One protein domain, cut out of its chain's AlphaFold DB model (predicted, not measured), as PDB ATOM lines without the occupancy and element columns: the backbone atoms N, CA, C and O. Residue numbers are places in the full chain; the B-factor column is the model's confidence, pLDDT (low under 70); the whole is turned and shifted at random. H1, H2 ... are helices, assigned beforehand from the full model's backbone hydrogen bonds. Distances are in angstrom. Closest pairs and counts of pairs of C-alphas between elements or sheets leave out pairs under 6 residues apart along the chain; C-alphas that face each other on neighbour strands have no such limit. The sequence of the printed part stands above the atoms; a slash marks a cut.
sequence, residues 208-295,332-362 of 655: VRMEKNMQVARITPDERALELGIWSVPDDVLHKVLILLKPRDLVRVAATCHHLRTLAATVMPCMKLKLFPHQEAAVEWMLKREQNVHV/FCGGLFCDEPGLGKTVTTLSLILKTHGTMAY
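What this domain is: This is residues 208 to 295 and 332 to 362 of the 655 residues of the protein "F-box protein" of Zea mays (UniProt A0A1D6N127). Picture two small groups of crossing helices set end to end: H1, H2 and H3 make one, with H2 and H3 as a hairpin and H1 crossing H3, and H4 and H5 make the other, crossing as a pair. A long first stretch with no named element, residues 208 to 234, loops away beyond the three-helix group, and its residues 222 to 228 stick out. The printed part has 119 residues with five named helices, H1 to H5 in that order, and no named strand; the class is all helix, though under half of the residues, 55 of 119, are in named elements. It is only just compact, close to loose, with a radius of gyration of the C-alphas of 16.1 A and spans of 54 by 37 by 28 A.

How they stand to each other: After residues 208 to 234, look first at H1, residues 235 to 243, and H3, residues 258 to 266: they touch at a steep tilt of 61 degrees, the same way, and the closest C-alphas, His 239 and Leu 263, are 6.5 A apart. Between them in the chain comes H2, residues 247 to 256, which touches H3 as a helical hairpin at a shallow tilt of 27 degrees, opposite ways; the closest C-alphas are Ala 254 and Arg 261, 3.8 A apart. H1 and H2 are close but not clearly touching, with C-alphas 242 and 250 at 6.5 A. Next find H4, residues 277 to 291, and H5, residues 345 to 356, which touch at a steep tilt of 49 degrees, the same way; the closest C-alphas, Val 283 and Leu 352, are 5.6 A apart. H5, with residues 354 to 356 alone, and H2 only just touch, only at their ends, with 3 pairs of C-alphas within 8 A, the closest being Pro 247 and Lys 355 at 5.9 A. H3 and H4 are close but not clearly touching, with C-alphas 266 and 280 at 7.4 A, and H1 is apart from H4 and H5. Every O i to N i+4 pair is within hydrogen-bond range in H1, H3, H4 and H5; in H2 it is 5 of 6.

Where its parts are: Find C-alpha 235 at (123.190, 133.697, 189.841), where H1 begins; it is 12.2 A long to C-alpha 243. H2, 247 to 256, measures 15.1 A, and H3, 258 to 266, 13.0 A. H4 starts at C-alpha 277, (115.432, 134.679, 172.759), and runs 21.3 A to C-alpha 291. H5 covers 16.8 A and ends at C-alpha 356, (132.871, 142.889, 170.706).

The domain as a whole: The two C-alphas farthest apart, Arg 224 and Pro 341, are 55.8 A apart. Residues 296 to 331 are not printed; C-alphas 295 and 332 are 9.5 A apart across this cut, which lies in the link from H4 to H5. The links H1 to H2 and H2 to H3 are tight, and H3 to H4 is short. The mean pLDDT of the printed part is 76.8; look for values under 70 at residues 208 to 227, 292 to 293 and 360 to 362.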
ATOM      1  N   VAL A 208     119.795 128.656 167.695       41.38
ATOM      2  CA  VAL A 208     121.022 128.076 167.124       41.38
ATOM      3  C   VAL A 208     121.695 127.125 168.104       41.38
ATOM      4  O   VAL A 208     122.271 127.579 169.086       41.38
ATOM      5  N   ARG A 209     121.594 125.816 167.799       39.12
ATOM      6  CA  ARG A 209     122.011 124.661 168.617       39.12
ATOM      7  C   ARG A 209     122.741 125.058 169.904       39.12
ATOM      8  O   ARG A 209     123.974 125.056 169.944       39.12
ATOM      9  N   MET A 210     121.965 125.307 170.959       39.34
ATOM     10  CA  MET A 210     122.461 125.150 172.324       39.34
ATOM     11  C   MET A 210     123.076 123.755 172.403       39.34
ATOM     12  O   MET A 210     122.374 122.750 172.242       39.34
ATOM     13  N   GLU A 211     124.397 123.681 172.557       37.97
ATOM     14  CA  GLU A 211     125.067 122.401 172.729       37.97
ATOM     15  C   GLU A 211     124.498 121.785 174.004       37.97
ATOM     16  O   GLU A 211     124.683 122.322 175.093       37.97
ATOM     17  N   LYS A 212     123.797 120.646 173.886       36.91
ATOM     18  CA  LYS A 212     123.117 119.971 175.012       36.91
ATOM     19  C   LYS A 212     124.067 119.539 176.148       36.91
ATOM     20  O   LYS A 212     123.619 119.022 177.164       36.91
ATOM     21  N   ASN A 213     125.365 119.777 175.963       36.16
ATOM     22  CA  ASN A 213     126.459 119.504 176.879       36.16
ATOM     23  C   ASN A 213     126.961 120.763 177.612       36.16
ATOM     24  O   ASN A 213     127.891 120.642 178.408       36.16
ATOM     25  N   MET A 214     126.381 121.952 177.387       41.25
ATOM     26  CA  MET A 214     126.706 123.160 178.156       41.25
ATOM     27  C   MET A 214     126.034 123.095 179.537       41.25
ATOM     28  O   MET A 214     125.068 123.790 179.840       41.25
ATOM     29  N   GLN A 215     126.540 122.169 180.354       41.88
ATOM     30  CA  GLN A 215     126.133 121.947 181.735       41.88
ATOM     31  C   GLN A 215     126.241 123.261 182.520       41.88
ATOM     32  O   GLN A 215     127.213 124.003 182.358       41.88
ATOM     33  N   VAL A 216     125.265 123.538 183.390       47.28
ATOM     34  CA  VAL A 216     125.308 124.696 184.298       47.28
ATOM     35  C   VAL A 216     126.378 124.427 185.355       47.28
ATOM     36  O   VAL A 216     126.114 123.858 186.415       47.28
ATOM     37  N   ALA A 217     127.615 124.772 185.007       55.75
ATOM     38  CA  ALA A 217     128.828 124.437 185.734       55.75
ATOM     39  C   ALA A 217     128.994 125.312 186.982       55.75
ATOM     40  O   ALA A 217     129.902 126.139 187.040       55.75
ATOM     41  N   ARG A 218     128.107 125.131 187.973       63.06
ATOM     42  CA  ARG A 218     128.183 125.807 189.275       63.06
ATOM     43  C   ARG A 218     129.594 125.709 189.846       63.06
ATOM     44  O   ARG A 218     130.197 124.638 189.854       63.06
ATOM     45  N   ILE A 219     130.086 126.829 190.365       69.06
ATOM     46  CA  ILE A 219     131.369 126.882 191.064       69.06
ATOM     47  C   ILE A 219     131.218 126.084 192.363       69.06
ATOM     48  O   ILE A 219     130.476 126.487 193.254       69.06
ATOM     49  N   THR A 220     131.891 124.942 192.463       65.50
ATOM     50  CA  THR A 220     131.973 124.162 193.703       65.50
ATOM     51  C   THR A 220     133.167 124.636 194.535       65.50
ATOM     52  O   THR A 220     134.250 124.787 193.961       65.50
ATOM     53  N   PRO A 221     133.021 124.843 195.856       65.50
ATOM     54  CA  PRO A 221     134.166 125.064 196.736       65.50
ATOM     55  C   PRO A 221     135.083 123.832 196.778       65.50
ATOM     56  O   PRO A 221     134.647 122.708 196.525       65.50
ATOM     57  N   ASP A 222     136.349 124.048 197.137       63.03
ATOM     58  CA  ASP A 222     137.224 122.979 197.637       63.03
ATOM     59  C   ASP A 222     136.713 122.540 199.025       63.03
ATOM     60  O   ASP A 222     136.227 123.371 199.793       63.03
ATOM     61  N   GLU A 223     136.840 121.260 199.382       54.59
ATOM     62  CA  GLU A 223     136.305 120.675 200.629       54.59
ATOM     63  C   GLU A 223     136.918 121.287 201.906       54.59
ATOM     64  O   GLU A 223     136.459 121.031 203.018       54.59
ATOM     65  N   ARG A 224     137.963 122.109 201.753       54.19
ATOM     66  CA  ARG A 224     138.670 122.828 202.825       54.19
ATOM     67  C   ARG A 224     138.333 124.321 202.903       54.19
ATOM     68  O   ARG A 224     138.877 125.013 203.762       54.19
ATOM     69  N   ALA A 225     137.484 124.838 202.015       54.44
ATOM     70  CA  ALA A 225     137.116 126.250 201.989       54.44
ATOM     71  C   ALA A 225     136.087 126.573 203.090       54.44
ATOM     72  O   ALA A 225     134.881 126.447 202.892       54.44
ATOM     73  N   LEU A 226     136.579 127.017 204.250       56.53
ATOM     74  CA  LEU A 226     135.764 127.482 205.384       56.53
ATOM     75  C   LEU A 226     135.215 128.916 205.207       56.53
ATOM     76  O   LEU A 226     134.539 129.430 206.095       56.53
ATOM     77  N   GLU A 227     135.515 129.570 204.083       65.06
ATOM     78  CA  GLU A 227     135.189 130.974 203.813       65.06
ATOM     79  C   GLU A 227     134.055 131.132 202.786       65.06
ATOM     80  O   GLU A 227     133.835 130.284 201.915       65.06
ATOM     81  N   LEU A 228     133.348 132.264 202.856       71.31
ATOM     82  CA  LEU A 228     132.379 132.669 201.836       71.31
ATOM     83  C   LEU A 228     133.120 133.122 200.570       71.31
ATOM     84  O   LEU A 228     133.909 134.063 200.609       71.31
ATOM     85  N   GLY A 229     132.835 132.474 199.442       73.81
ATOM     86  CA  GLY A 229     133.416 132.800 198.139       73.81
ATOM     87  C   GLY A 229     132.354 133.098 197.084       73.81
ATOM     88  O   GLY A 229     131.156 133.094 197.350       73.81
ATOM     89  N   ILE A 230     132.780 133.311 195.838       78.56
ATOM     90  CA  ILE A 230     131.867 133.656 194.732       78.56
ATOM     91  C   ILE A 230     130.785 132.587 194.461       78.56
ATOM     92  O   ILE A 230     129.734 132.901 193.914       78.56
ATOM     93  N   TRP A 231     131.005 131.344 194.905       78.44
ATOM     94  CA  TRP A 231     130.030 130.246 194.879       78.44
ATOM     95  C   TRP A 231     128.828 130.429 195.821       78.44
ATOM     96  O   TRP A 231     127.808 129.777 195.612       78.44
ATOM     97  N   SER A 232     128.913 131.288 196.846       78.81
ATOM     98  CA  SER A 232     127.779 131.599 197.732       78.81
ATOM     99  C   SER A 232     126.944 132.795 197.257       78.81
ATOM    100  O   SER A 232     126.010 133.195 197.950       78.81
ATOM    101  N   VAL A 233     127.262 133.383 196.097       83.25
ATOM    102  CA  VAL A 233     126.494 134.485 195.499       83.25
ATOM    103  C   VAL A 233     125.484 133.914 194.491       83.25
ATOM    104  O   VAL A 233     125.904 133.238 193.552       83.25
ATOM    105  N   PRO A 234     124.170 134.175 194.634       85.00
ATOM    106  CA  PRO A 234     123.162 133.704 193.684       85.00
ATOM    107  C   PRO A 234     123.368 134.218 192.253       85.00
ATOM    108  O   PRO A 234     123.791 135.356 192.036       85.00
ATOM    109  N   ASP A 235     122.991 133.400 191.267       83.69
ATOM    110  CA  ASP A 235     123.190 133.697 189.841       83.69
ATOM    111  C   ASP A 235     122.469 134.976 189.375       83.69
ATOM    112  O   ASP A 235     122.966 135.663 188.484       83.69
ATOM    113  N   ASP A 236     121.341 135.356 189.989       83.06
ATOM    114  CA  ASP A 236     120.642 136.608 189.667       83.06
ATOM    115  C   ASP A 236     121.390 137.848 190.193       83.06
ATOM    116  O   ASP A 236     121.375 138.901 189.552       83.06
ATOM    117  N   VAL A 237     122.080 137.723 191.330       87.12
ATOM    118  CA  VAL A 237     122.950 138.766 191.890       87.12
ATOM    119  C   VAL A 237     124.220 138.885 191.048       87.12
ATOM    120  O   VAL A 237     124.580 139.996 190.655       87.12
ATOM    121  N   LEU A 238     124.843 137.759 190.678       85.75
ATOM    122  CA  LEU A 238     125.972 137.745 189.742       85.75
ATOM    123  C   LEU A 238     125.587 138.383 188.400       85.75
ATOM    124  O   LEU A 238     126.300 139.257 187.914       85.75
ATOM    125  N   HIS A 239     124.436 138.028 187.823       84.56
ATOM    126  CA  HIS A 239     123.968 138.594 186.556       84.56
ATOM    127  C   HIS A 239     123.739 140.117 186.640       84.56
ATOM    128  O   HIS A 239     124.167 140.843 185.742       84.56
ATOM    129  N   LYS A 240     123.168 140.631 187.743       85.50
ATOM    130  CA  LYS A 240     123.048 142.085 187.992       85.50
ATOM    131  C   LYS A 240     124.412 142.782 188.039       85.50
ATOM    132  O   LYS A 240     124.550 143.856 187.463       85.50
ATOM    133  N   VAL A 241     125.422 142.174 188.671       88.12
ATOM    134  CA  VAL A 241     126.798 142.711 188.688       88.12
ATOM    135  C   VAL A 241     127.413 142.697 187.285       88.12
ATOM    136  O   VAL A 241     127.986 143.699 186.860       88.12
ATOM    137  N   LEU A 242     127.257 141.603 186.531       87.38
ATOM    138  CA  LEU A 242     127.806 141.462 185.178       87.38
ATOM    139  C   LEU A 242     127.217 142.477 184.179       87.38
ATOM    140  O   LEU A 242     127.951 142.967 183.324       87.38
ATOM    141  N   ILE A 243     125.933 142.841 184.301       85.19
ATOM    142  CA  ILE A 243     125.281 143.879 183.472       85.19
ATOM    143  C   ILE A 243     125.951 145.258 183.625       85.19
ATOM    144  O   ILE A 243     125.982 146.037 182.671       85.19
ATOM    145  N   LEU A 244     126.503 145.563 184.805       85.94
ATOM    146  CA  LEU A 244     127.167 146.840 185.093       85.94
ATOM    147  C   LEU A 244     128.614 146.906 184.567       85.94
ATOM    148  O   LEU A 244     129.220 147.981 184.573       85.94
ATOM    149  N   LEU A 245     129.182 145.786 184.106       86.06
ATOM    150  CA  LEU A 245     130.543 145.744 183.576       86.06
ATOM    151  C   LEU A 245     130.627 146.335 182.164       86.06
ATOM    152  O   LEU A 245     129.767 146.133 181.305       86.06
ATOM    153  N   LYS A 246     131.745 147.013 181.884       83.06
ATOM    154  CA  LYS A 246     132.106 147.411 180.516       83.06
ATOM    155  C   LYS A 246     132.399 146.148 179.685       83.06
ATOM    156  O   LYS A 246     132.905 145.176 180.247       83.06
ATOM    157  N   PRO A 247     132.200 146.156 178.350       81.94
ATOM    158  CA  PRO A 247     132.402 144.976 177.498       81.94
ATOM    159  C   PRO A 247     133.745 144.251 177.696       81.94
ATOM    160  O   PRO A 247     133.794 143.025 177.749       81.94
ATOM    161  N   ARG A 248     134.838 145.006 177.881       78.56
ATOM    162  CA  ARG A 248     136.178 144.462 178.164       78.56
ATOM    163  C   ARG A 248     136.260 143.711 179.493       78.56
ATOM    164  O   ARG A 248     136.891 142.662 179.565       78.56
ATOM    165  N   ASP A 249     135.624 144.238 180.531       84.56
ATOM    166  CA  ASP A 249     135.659 143.659 181.872       84.56
ATOM    167  C   ASP A 249     134.707 142.460 181.975       84.56
ATOM    168  O   ASP A 249     135.042 141.464 182.611       84.56
ATOM    169  N   LEU A 250     133.600 142.480 181.224       84.44
ATOM    170  CA  LEU A 250     132.742 141.313 181.012       84.44
ATOM    171  C   LEU A 250     133.512 140.150 180.351       84.44
ATOM    172  O   LEU A 250     133.403 139.014 180.810       84.44
ATOM    173  N   VAL A 251     134.343 140.418 179.333       79.25
ATOM    174  CA  VAL A 251     135.220 139.398 178.714       79.25
ATOM    175  C   VAL A 251     136.286 138.889 179.694       79.25
ATOM    176  O   VAL A 251     136.508 137.681 179.764       79.25
ATOM    177  N   ARG A 252     136.899 139.772 180.497       81.38
ATOM    178  CA  ARG A 252     137.861 139.381 181.546       81.38
ATOM    179  C   ARG A 252     137.227 138.451 182.586       81.38
ATOM    180  O   ARG A 252     137.804 137.419 182.913       81.38
ATOM    181  N   VAL A 253     136.023 138.767 183.068       84.69
ATOM    182  CA  VAL A 253     135.300 137.921 184.033       84.69
ATOM    183  C   VAL A 253     134.873 136.590 183.396       84.69
ATOM    184  O   VAL A 253     135.051 135.540 184.015       84.69
ATOM    185  N   ALA A 254     134.435 136.600 182.132       82.56
ATOM    186  CA  ALA A 254     134.103 135.397 181.358       82.56
ATOM    187  C   ALA A 254     135.286 134.426 181.153       82.56
ATOM    188  O   ALA A 254     135.085 133.238 180.899       82.56
ATOM    189  N   ALA A 255     136.530 134.901 181.250       77.94
ATOM    190  CA  ALA A 255     137.699 134.032 181.187       77.94
ATOM    191  C   ALA A 255     137.802 133.116 182.417       77.94
ATOM    192  O   ALA A 255     138.032 131.915 182.268       77.94
ATOM    193  N   THR A 256     137.604 133.689 183.610       80.25
ATOM    194  CA  THR A 256     138.048 133.145 184.910       80.25
ATOM    195  C   THR A 256     137.555 131.734 185.235       80.25
ATOM    196  O   THR A 256     138.309 130.944 185.794       80.25
ATOM    197  N   CYS A 257     136.314 131.387 184.885       74.81
ATOM    198  CA  CYS A 257     135.774 130.034 185.026       74.81
ATOM    199  C   CYS A 257     134.611 129.793 184.051       74.81
ATOM    200  O   CYS A 257     134.055 130.737 183.488       74.81
ATOM    201  N   HIS A 258     134.208 128.532 183.867       73.62
ATOM    202  CA  HIS A 258     133.095 128.182 182.976       73.62
ATOM    203  C   HIS A 258     131.752 128.793 183.418       73.62
ATOM    204  O   HIS A 258     131.009 129.260 182.561       73.62
ATOM    205  N   HIS A 259     131.468 128.875 184.727       80.00
ATOM    206  CA  HIS A 259     130.225 129.474 185.242       80.00
ATOM    207  C   HIS A 259     130.071 130.936 184.816       80.00
ATOM    208  O   HIS A 259     129.084 131.324 184.196       80.00
ATOM    209  N   LEU A 260     131.104 131.740 185.083       82.81
ATOM    210  CA  LEU A 260     131.125 133.158 184.737       82.81
ATOM    211  C   LEU A 260     131.203 133.374 183.222       82.81
ATOM    212  O   LEU A 260     130.658 134.359 182.735       82.81
ATOM    213  N   ARG A 261     131.782 132.436 182.456       81.88
ATOM    214  CA  ARG A 261     131.702 132.434 180.986       81.88
ATOM    215  C   ARG A 261     130.263 132.280 180.498       81.88
ATOM    216  O   ARG A 261     129.843 133.044 179.636       81.88
ATOM    217  N   THR A 262     129.508 131.348 181.078       79.88
ATOM    218  CA  THR A 262     128.093 131.114 180.756       79.88
ATOM    219  C   THR A 262     127.206 132.287 181.184       79.88
ATOM    220  O   THR A 262     126.413 132.769 180.378       79.88
ATOM    221  N   LEU A 263     127.376 132.820 182.399       80.81
ATOM    222  CA  LEU A 263     126.615 133.989 182.862       80.81
ATOM    223  C   LEU A 263     126.948 135.264 182.065       80.81
ATOM    224  O   LEU A 263     126.054 136.049 181.759       80.81
ATOM    225  N   ALA A 264     128.208 135.470 181.671       84.44
ATOM    226  CA  ALA A 264     128.595 136.585 180.804       84.44
ATOM    227  C   ALA A 264     128.137 136.402 179.345       84.44
ATOM    228  O   ALA A 264     127.961 137.387 178.625       84.44
ATOM    229  N   ALA A 265     127.912 135.162 178.894       79.69
ATOM    230  CA  ALA A 265     127.392 134.880 177.560       79.69
ATOM    231  C   ALA A 265     125.923 135.307 177.390       79.69
ATOM    232  O   ALA A 265     125.552 135.676 176.276       79.69
ATOM    233  N   THR A 266     125.113 135.360 178.454       78.00
ATOM    234  CA  THR A 266     123.731 135.881 178.384       78.00
ATOM    235  C   THR A 266     123.649 137.405 178.523       78.00
ATOM    236  O   THR A 266     122.719 138.020 178.012       78.00
ATOM    237  N   VAL A 267     124.641 138.055 179.140       82.62
ATOM    238  CA  VAL A 267     124.663 139.520 179.303       82.62
ATOM    239  C   VAL A 267     124.921 140.239 177.974       82.62
ATOM    240  O   VAL A 267     125.816 139.873 177.207       82.62
ATOM    241  N   MET A 268     124.163 141.310 177.722       84.00
ATOM    242  CA  MET A 268     124.395 142.266 176.634       84.00
ATOM    243  C   MET A 268     124.848 143.604 177.244       84.00
ATOM    244  O   MET A 268     124.020 144.329 177.800       84.00
ATOM    245  N   PRO A 269     126.158 143.924 177.227       76.06
ATOM    246  CA  PRO A 269     126.692 145.064 177.966       76.06
ATOM    247  C   PRO A 269     126.186 146.398 177.405       76.06
ATOM    248  O   PRO A 269     125.965 146.545 176.204       76.06
ATOM    249  N   CYS A 270     126.040 147.389 178.287       73.81
ATOM    250  CA  CYS A 270     125.608 148.757 177.964       73.81
ATOM    251  C   CYS A 270     124.201 148.903 177.335       73.81
ATOM    252  O   CYS A 270     123.835 150.010 176.936       73.81
ATOM    253  N   MET A 271     123.383 147.845 177.280       75.25
ATOM    254  CA  MET A 271     122.008 147.909 176.768       75.25
ATOM    255  C   MET A 271     120.973 148.013 177.893       75.25
ATOM    256  O   MET A 271     121.012 147.262 178.860       75.25
ATOM    257  N   LYS A 272     120.003 148.926 177.737       75.69
ATOM    258  CA  LYS A 272     118.819 149.037 178.617       75.69
ATOM    259  C   LYS A 272     117.645 148.154 178.174       75.69
ATOM    260  O   LYS A 272     116.673 148.018 178.908       75.69
ATOM    261  N   LEU A 273     117.709 147.605 176.962       78.38
ATOM    262  CA  LEU A 273     116.681 146.739 176.387       78.38
ATOM    263  C   LEU A 273     117.041 145.278 176.658       78.38
ATOM    264  O   LEU A 273     118.162 144.863 176.366       78.38
ATOM    265  N   LYS A 274     116.079 144.498 177.157       80.62
ATOM    266  CA  LYS A 274     116.180 143.038 177.146       80.62
ATOM    267  C   LYS A 274     115.902 142.540 175.725       80.62
ATOM    268  O   LYS A 274     114.942 142.989 175.102       80.62
ATOM    269  N   LEU A 275     116.739 141.635 175.228       81.69
ATOM    270  CA  LEU A 275     116.539 140.998 173.930       81.69
ATOM    271  C   LEU A 275     115.466 139.902 173.999       81.69
ATOM    272  O   LEU A 275     115.161 139.360 175.063       81.69
ATOM    273  N   PHE A 276     114.911 139.555 172.841       83.00
ATOM    274  CA  PHE A 276     114.118 138.338 172.689       83.00
ATOM    275  C   PHE A 276     115.028 137.107 172.493       83.00
ATOM    276  O   PHE A 276     116.128 137.254 171.955       83.00
ATOM    277  N   PRO A 277     114.590 135.880 172.848       81.81
ATOM    278  CA  PRO A 277     115.432 134.679 172.759       81.81
ATOM    279  C   PRO A 277     116.021 134.405 171.367       81.81
ATOM    280  O   PRO A 277     117.156 133.939 171.260       81.81
ATOM    281  N   HIS A 278     115.300 134.736 170.287       79.62
ATOM    282  CA  HIS A 278     115.823 134.605 168.920       79.62
ATOM    283  C   HIS A 278     116.950 135.605 168.628       79.62
ATOM    284  O   HIS A 278     117.913 135.259 167.950       79.62
ATOM    285  N   GLN A 279     116.882 136.813 169.193       85.38
ATOM    286  CA  GLN A 279     117.931 137.829 169.076       85.38
ATOM    287  C   GLN A 279     119.169 137.446 169.898       85.38
ATOM    288  O   GLN A 279     120.286 137.610 169.418       85.38
ATOM    289  N   GLU A 280     118.994 136.886 171.099       82.75
ATOM    290  CA  GLU A 280     120.106 136.364 171.909       82.75
ATOM    291  C   GLU A 280     120.846 135.235 171.170       82.75
ATOM    292  O   GLU A 280     122.068 135.299 171.015       82.75
ATOM    293  N   ALA A 281     120.106 134.266 170.618       82.88
ATOM    294  CA  ALA A 281     120.665 133.181 169.809       82.88
ATOM    295  C   ALA A 281     121.331 133.679 168.509       82.88
ATOM    296  O   ALA A 281     122.371 133.153 168.108       82.88
ATOM    297  N   ALA A 282     120.777 134.711 167.863       88.12
ATOM    298  CA  ALA A 282     121.377 135.335 166.683       88.12
ATOM    299  C   ALA A 282     122.695 136.060 167.012       88.12
ATOM    300  O   ALA A 282     123.665 135.918 166.268       88.12
ATOM    301  N   VAL A 283     122.781 136.778 168.142       87.44
ATOM    302  CA  VAL A 283     124.045 137.378 168.614       87.44
ATOM    303  C   VAL A 283     125.082 136.296 168.918       87.44
ATOM    304  O   VAL A 283     126.238 136.437 168.522       87.44
ATOM    305  N   GLU A 284     124.695 135.199 169.576       84.50
ATOM    306  CA  GLU A 284     125.611 134.087 169.854       84.50
ATOM    307  C   GLU A 284     126.118 133.419 168.562       84.50
ATOM    308  O   GLU A 284     127.309 133.129 168.435       84.50
ATOM    309  N   TRP A 285     125.243 133.229 167.569       86.06
ATOM    310  CA  TRP A 285     125.629 132.726 166.250       86.06
ATOM    311  C   TRP A 285     126.581 133.674 165.521       86.06
ATOM    312  O   TRP A 285     127.617 133.222 165.037       86.06
ATOM    313  N   MET A 286     126.296 134.980 165.490       87.75
ATOM    314  CA  MET A 286     127.182 135.963 164.853       87.75
ATOM    315  C   MET A 286     128.557 136.023 165.538       87.75
ATOM    316  O   MET A 286     129.573 136.004 164.849       87.75
ATOM    317  N   LEU A 287     128.623 135.961 166.874       84.12
ATOM    318  CA  LEU A 287     129.896 135.845 167.604       84.12
ATOM    319  C   LEU A 287     130.672 134.574 167.219       84.12
ATOM    320  O   LEU A 287     131.887 134.624 167.024       84.12
ATOM    321  N   LYS A 288     129.984 133.431 167.063       80.88
ATOM    322  CA  LYS A 288     130.609 132.184 166.587       80.88
ATOM    323  C   LYS A 288     131.118 132.322 165.145       80.88
ATOM    324  O   LYS A 288     132.228 131.858 164.884       80.88
ATOM    325  N   ARG A 289     130.366 132.994 164.258       82.56
ATOM    326  CA  ARG A 289     130.741 133.314 162.863       82.56
ATOM    327  C   ARG A 289     131.943 134.251 162.753       82.56
ATOM    328  O   ARG A 289     132.708 134.126 161.806       82.56
ATOM    329  N   GLU A 290     132.124 135.191 163.673       82.38
ATOM    330  CA  GLU A 290     133.302 136.071 163.685       82.38
ATOM    331  C   GLU A 290     134.568 135.340 164.161       82.38
ATOM    332  O   GLU A 290     135.657 135.603 163.655       82.38
ATOM    333  N   GLN A 291     134.436 134.408 165.111       72.81
ATOM    334  CA  GLN A 291     135.571 133.801 165.824       72.81
ATOM    335  C   GLN A 291     136.054 132.457 165.253       72.81
ATOM    336  O   GLN A 291     137.203 132.076 165.490       72.81
ATOM    337  N   ASN A 292     135.205 131.711 164.535       67.50
ATOM    338  CA  ASN A 292     135.499 130.332 164.130       67.50
ATOM    339  C   ASN A 292     135.379 130.142 162.613       67.50
ATOM    340  O   ASN A 292     134.310 129.833 162.092       67.50
ATOM    341  N   VAL A 293     136.511 130.256 161.915       68.06
ATOM    342  CA  VAL A 293     136.648 129.734 160.549       68.06
ATOM    343  C   VAL A 293     136.759 128.212 160.613       68.06
ATOM    344  O   VAL A 293     137.670 127.671 161.248       68.06
ATOM    345  N   HIS A 294     135.841 127.530 159.935       73.62
ATOM    346  CA  HIS A 294     135.841 126.081 159.766       73.62
ATOM    347  C   HIS A 294     136.226 125.681 158.335       73.62
ATOM    348  O   HIS A 294     136.188 126.482 157.403       73.62
ATOM    349  N   VAL A 295     136.589 124.413 158.164       80.12
ATOM    350  CA  VAL A 295     136.627 123.759 156.853       80.12
ATOM    351  C   VAL A 295     135.299 123.021 156.712       80.12
ATOM    352  O   VAL A 295     134.941 122.242 157.597       80.12
ATOM    353  N   PHE A 332     134.508 131.712 156.070       78.38
ATOM    354  CA  PHE A 332     134.971 133.090 156.265       78.38
ATOM    355  C   PHE A 332     134.310 133.753 157.481       78.38
ATOM    356  O   PHE A 332     133.175 133.443 157.838       78.38
ATOM    357  N   CYS A 333     135.018 134.690 158.118       79.62
ATOM    358  CA  CYS A 333     134.501 135.422 159.274       79.62
ATOM    359  C   CYS A 333     133.265 136.266 158.916       79.62
ATOM    360  O   CYS A 333     133.267 137.002 157.930       79.62
ATOM    361  N   GLY A 334     132.229 136.202 159.756       83.44
ATOM    362  CA  GLY A 334     130.961 136.910 159.544       83.44
ATOM    363  C   GLY A 334     129.998 136.155 158.621       83.44
ATOM    364  O   GLY A 334     130.034 134.927 158.539       83.44
ATOM    365  N   GLY A 335     129.080 136.866 157.963       85.19
ATOM    366  CA  GLY A 335     128.064 136.266 157.091       85.19
ATOM    367  C   GLY A 335     126.899 137.207 156.783       85.19
ATOM    368  O   GLY A 335     126.961 138.402 157.066       85.19
ATOM    369  N   LEU A 336     125.827 136.657 156.211       86.31
ATOM    370  CA  LEU A 336     124.572 137.369 155.954       86.31
ATOM    371  C   LEU A 336     123.562 137.078 157.072       86.31
ATOM    372  O   LEU A 336     123.316 135.916 157.390       86.31
ATOM    373  N   PHE A 337     122.962 138.124 157.645       88.62
ATOM    374  CA  PHE A 337     121.907 138.017 158.657       88.62
ATOM    375  C   PHE A 337     120.587 138.561 158.090       88.62
ATOM    376  O   PHE A 337     120.364 139.772 158.022       88.62
ATOM    377  N   CYS A 338     119.739 137.645 157.615       86.25
ATOM    378  CA  CYS A 338     118.592 137.937 156.747       86.25
ATOM    379  C   CYS A 338     117.233 137.588 157.381       86.25
ATOM    380  O   CYS A 338     116.329 137.136 156.683       86.25
ATOM    381  N   ASP A 339     117.086 137.829 158.687       85.50
ATOM    382  CA  ASP A 339     115.801 137.780 159.405       85.50
ATOM    383  C   ASP A 339     114.698 138.595 158.701       85.50
ATOM    384  O   ASP A 339     114.973 139.545 157.959       85.50
ATOM    385  N   GLU A 340     113.435 138.302 159.004       83.62
ATOM    386  CA  GLU A 340     112.277 139.009 158.445       83.62
ATOM    387  C   GLU A 340     112.226 140.506 158.842       83.62
ATOM    388  O   GLU A 340     112.891 140.955 159.795       83.62
ATOM    389  N   PRO A 341     111.479 141.351 158.104       83.38
ATOM    390  CA  PRO A 341     111.150 142.705 158.547       83.38
ATOM    391  C   PRO A 341     110.503 142.701 159.943       83.38
ATOM    392  O   PRO A 341     109.740 141.807 160.283       83.38
ATOM    393  N   GLY A 342     110.817 143.699 160.772       83.56
ATOM    394  CA  GLY A 342     110.256 143.825 162.125       83.56
ATOM    395  C   GLY A 342     111.000 143.077 163.243       83.56
ATOM    396  O   GLY A 342     110.957 143.545 164.376       83.56
ATOM    397  N   LEU A 343     111.779 142.020 162.966       83.94
ATOM    398  CA  LEU A 343     112.404 141.172 164.015       83.94
ATOM    399  C   LEU A 343     113.534 141.828 164.838       83.94
ATOM    400  O   LEU A 343     114.197 141.173 165.644       83.94
ATOM    401  N   GLY A 344     113.753 143.133 164.667       87.38
ATOM    402  CA  GLY A 344     114.703 143.909 165.459       87.38
ATOM    403  C   GLY A 344     116.164 143.768 165.036       87.38
ATOM    404  O   GLY A 344     117.028 144.083 165.844       87.38
ATOM    405  N   LYS A 345     116.455 143.362 163.787       91.50
ATOM    406  CA  LYS A 345     117.824 143.189 163.242       91.50
ATOM    407  C   LYS A 345     118.824 144.263 163.693       91.50
ATOM    408  O   LYS A 345     119.913 143.927 164.137       91.50
ATOM    409  N   THR A 346     118.445 145.542 163.630       91.69
ATOM    410  CA  THR A 346     119.279 146.676 164.070       91.69
ATOM    411  C   THR A 346     119.698 146.569 165.538       91.69
ATOM    412  O   THR A 346     120.850 146.834 165.867       91.69
ATOM    413  N   VAL A 347     118.784 146.151 166.419       90.75
ATOM    414  CA  VAL A 347     119.055 145.918 167.843       90.75
ATOM    415  C   VAL A 347     120.030 144.751 167.994       90.75
ATOM    416  O   VAL A 347     121.051 144.917 168.650       90.75
ATOM    417  N   THR A 348     119.786 143.630 167.308       90.44
ATOM    418  CA  THR A 348     120.667 142.448 167.292       90.44
ATOM    419  C   THR A 348     122.098 142.791 166.847       90.44
ATOM    420  O   THR A 348     123.067 142.380 167.485       90.44
ATOM    421  N   THR A 349     122.256 143.596 165.790       91.94
ATOM    422  CA  THR A 349     123.569 144.058 165.309       91.94
ATOM    423  C   THR A 349     124.244 145.011 166.299       91.94
ATOM    424  O   THR A 349     125.448 144.905 166.526       91.94
ATOM    425  N   LEU A 350     123.495 145.912 166.945       91.44
ATOM    426  CA  LEU A 350     124.038 146.774 168.004       91.44
ATOM    427  C   LEU A 350     124.491 145.957 169.225       91.44
ATOM    428  O   LEU A 350     125.545 146.248 169.787       91.44
ATOM    429  N   SER A 351     123.758 144.904 169.601       90.38
ATOM    430  CA  SER A 351     124.163 143.969 170.659       90.38
ATOM    431  C   SER A 351     125.473 143.254 170.331       90.38
ATOM    432  O   SER A 351     126.340 143.159 171.198       90.38
ATOM    433  N   LEU A 352     125.650 142.797 169.084       89.75
ATOM    434  CA  LEU A 352     126.907 142.207 168.612       89.75
ATOM    435  C   LEU A 352     128.071 143.199 168.749       89.75
ATOM    436  O   LEU A 352     129.063 142.882 169.405       89.75
ATOM    437  N   ILE A 353     127.914 144.417 168.215       89.75
ATOM    438  CA  ILE A 353     128.929 145.482 168.275       89.75
ATOM    439  C   ILE A 353     129.305 145.805 169.726       89.75
ATOM    440  O   ILE A 353     130.486 145.897 170.048       89.75
ATOM    441  N   LEU A 354     128.329 145.941 170.630       87.31
ATOM    442  CA  LEU A 354     128.593 146.212 172.047       87.31
ATOM    443  C   LEU A 354     129.309 145.044 172.745       87.31
ATOM    444  O   LEU A 354     130.102 145.274 173.656       87.31
ATOM    445  N   LYS A 355     129.088 143.804 172.301       85.50
ATOM    446  CA  LYS A 355     129.678 142.579 172.870       85.50
ATOM    447  C   LYS A 355     131.084 142.254 172.338       85.50
ATOM    448  O   LYS A 355     131.814 141.496 172.981       85.50
ATOM    449  N   THR A 356     131.486 142.864 171.223       82.19
ATOM    450  CA  THR A 356     132.871 142.889 170.706       82.19
ATOM    451  C   THR A 356     133.569 144.241 170.908       82.19
ATOM    452  O   THR A 356     134.751 144.393 170.593       82.19
ATOM    453  N   HIS A 357     132.890 145.239 171.485       83.00
ATOM    454  CA  HIS A 357     133.424 146.593 171.607       83.00
ATOM    455  C   HIS A 357     134.735 146.642 172.412       83.00
ATOM    456  O   HIS A 357     134.771 146.486 173.638       83.00
ATOM    457  N   GLY A 358     135.829 146.935 171.708       72.31
ATOM    458  CA  GLY A 358     137.164 147.063 172.282       72.31
ATOM    459  C   GLY A 358     137.969 145.761 172.366       72.31
ATOM    460  O   GLY A 358     139.048 145.806 172.966       72.31
ATOM    461  N   THR A 359     137.502 144.649 171.785       73.81
ATOM    462  CA  THR A 359     138.355 143.492 171.445       73.81
ATOM    463  C   THR A 359     139.112 143.739 170.132       73.81
ATOM    464  O   THR A 359     138.755 144.642 169.376       73.81
ATOM    465  N   MET A 360     140.158 142.958 169.846       68.06
ATOM    466  CA  MET A 360     140.860 142.987 168.553       68.06
ATOM    467  C   MET A 360     140.389 141.841 167.649       68.06
ATOM    468  O   MET A 360     140.089 140.754 168.136       68.06
ATOM    469  N   ALA A 361     140.330 142.087 166.339       68.25
ATOM    470  CA  ALA A 361     140.041 141.058 165.341       68.25
ATOM    471  C   ALA A 361     141.284 140.192 165.059       68.25
ATOM    472  O   ALA A 361     142.417 140.660 165.186       68.25
ATOM    473  N   TYR A 362     141.068 138.942 164.650       65.12
ATOM    474  CA  TYR A 362     142.143 138.038 164.233       65.12
ATOM    475  C   TYR A 362     142.582 138.353 162.783       65.12
ATOM    476  O   TYR A 362     141.711 138.555 161.932       65.12
TER     477      TYR A 362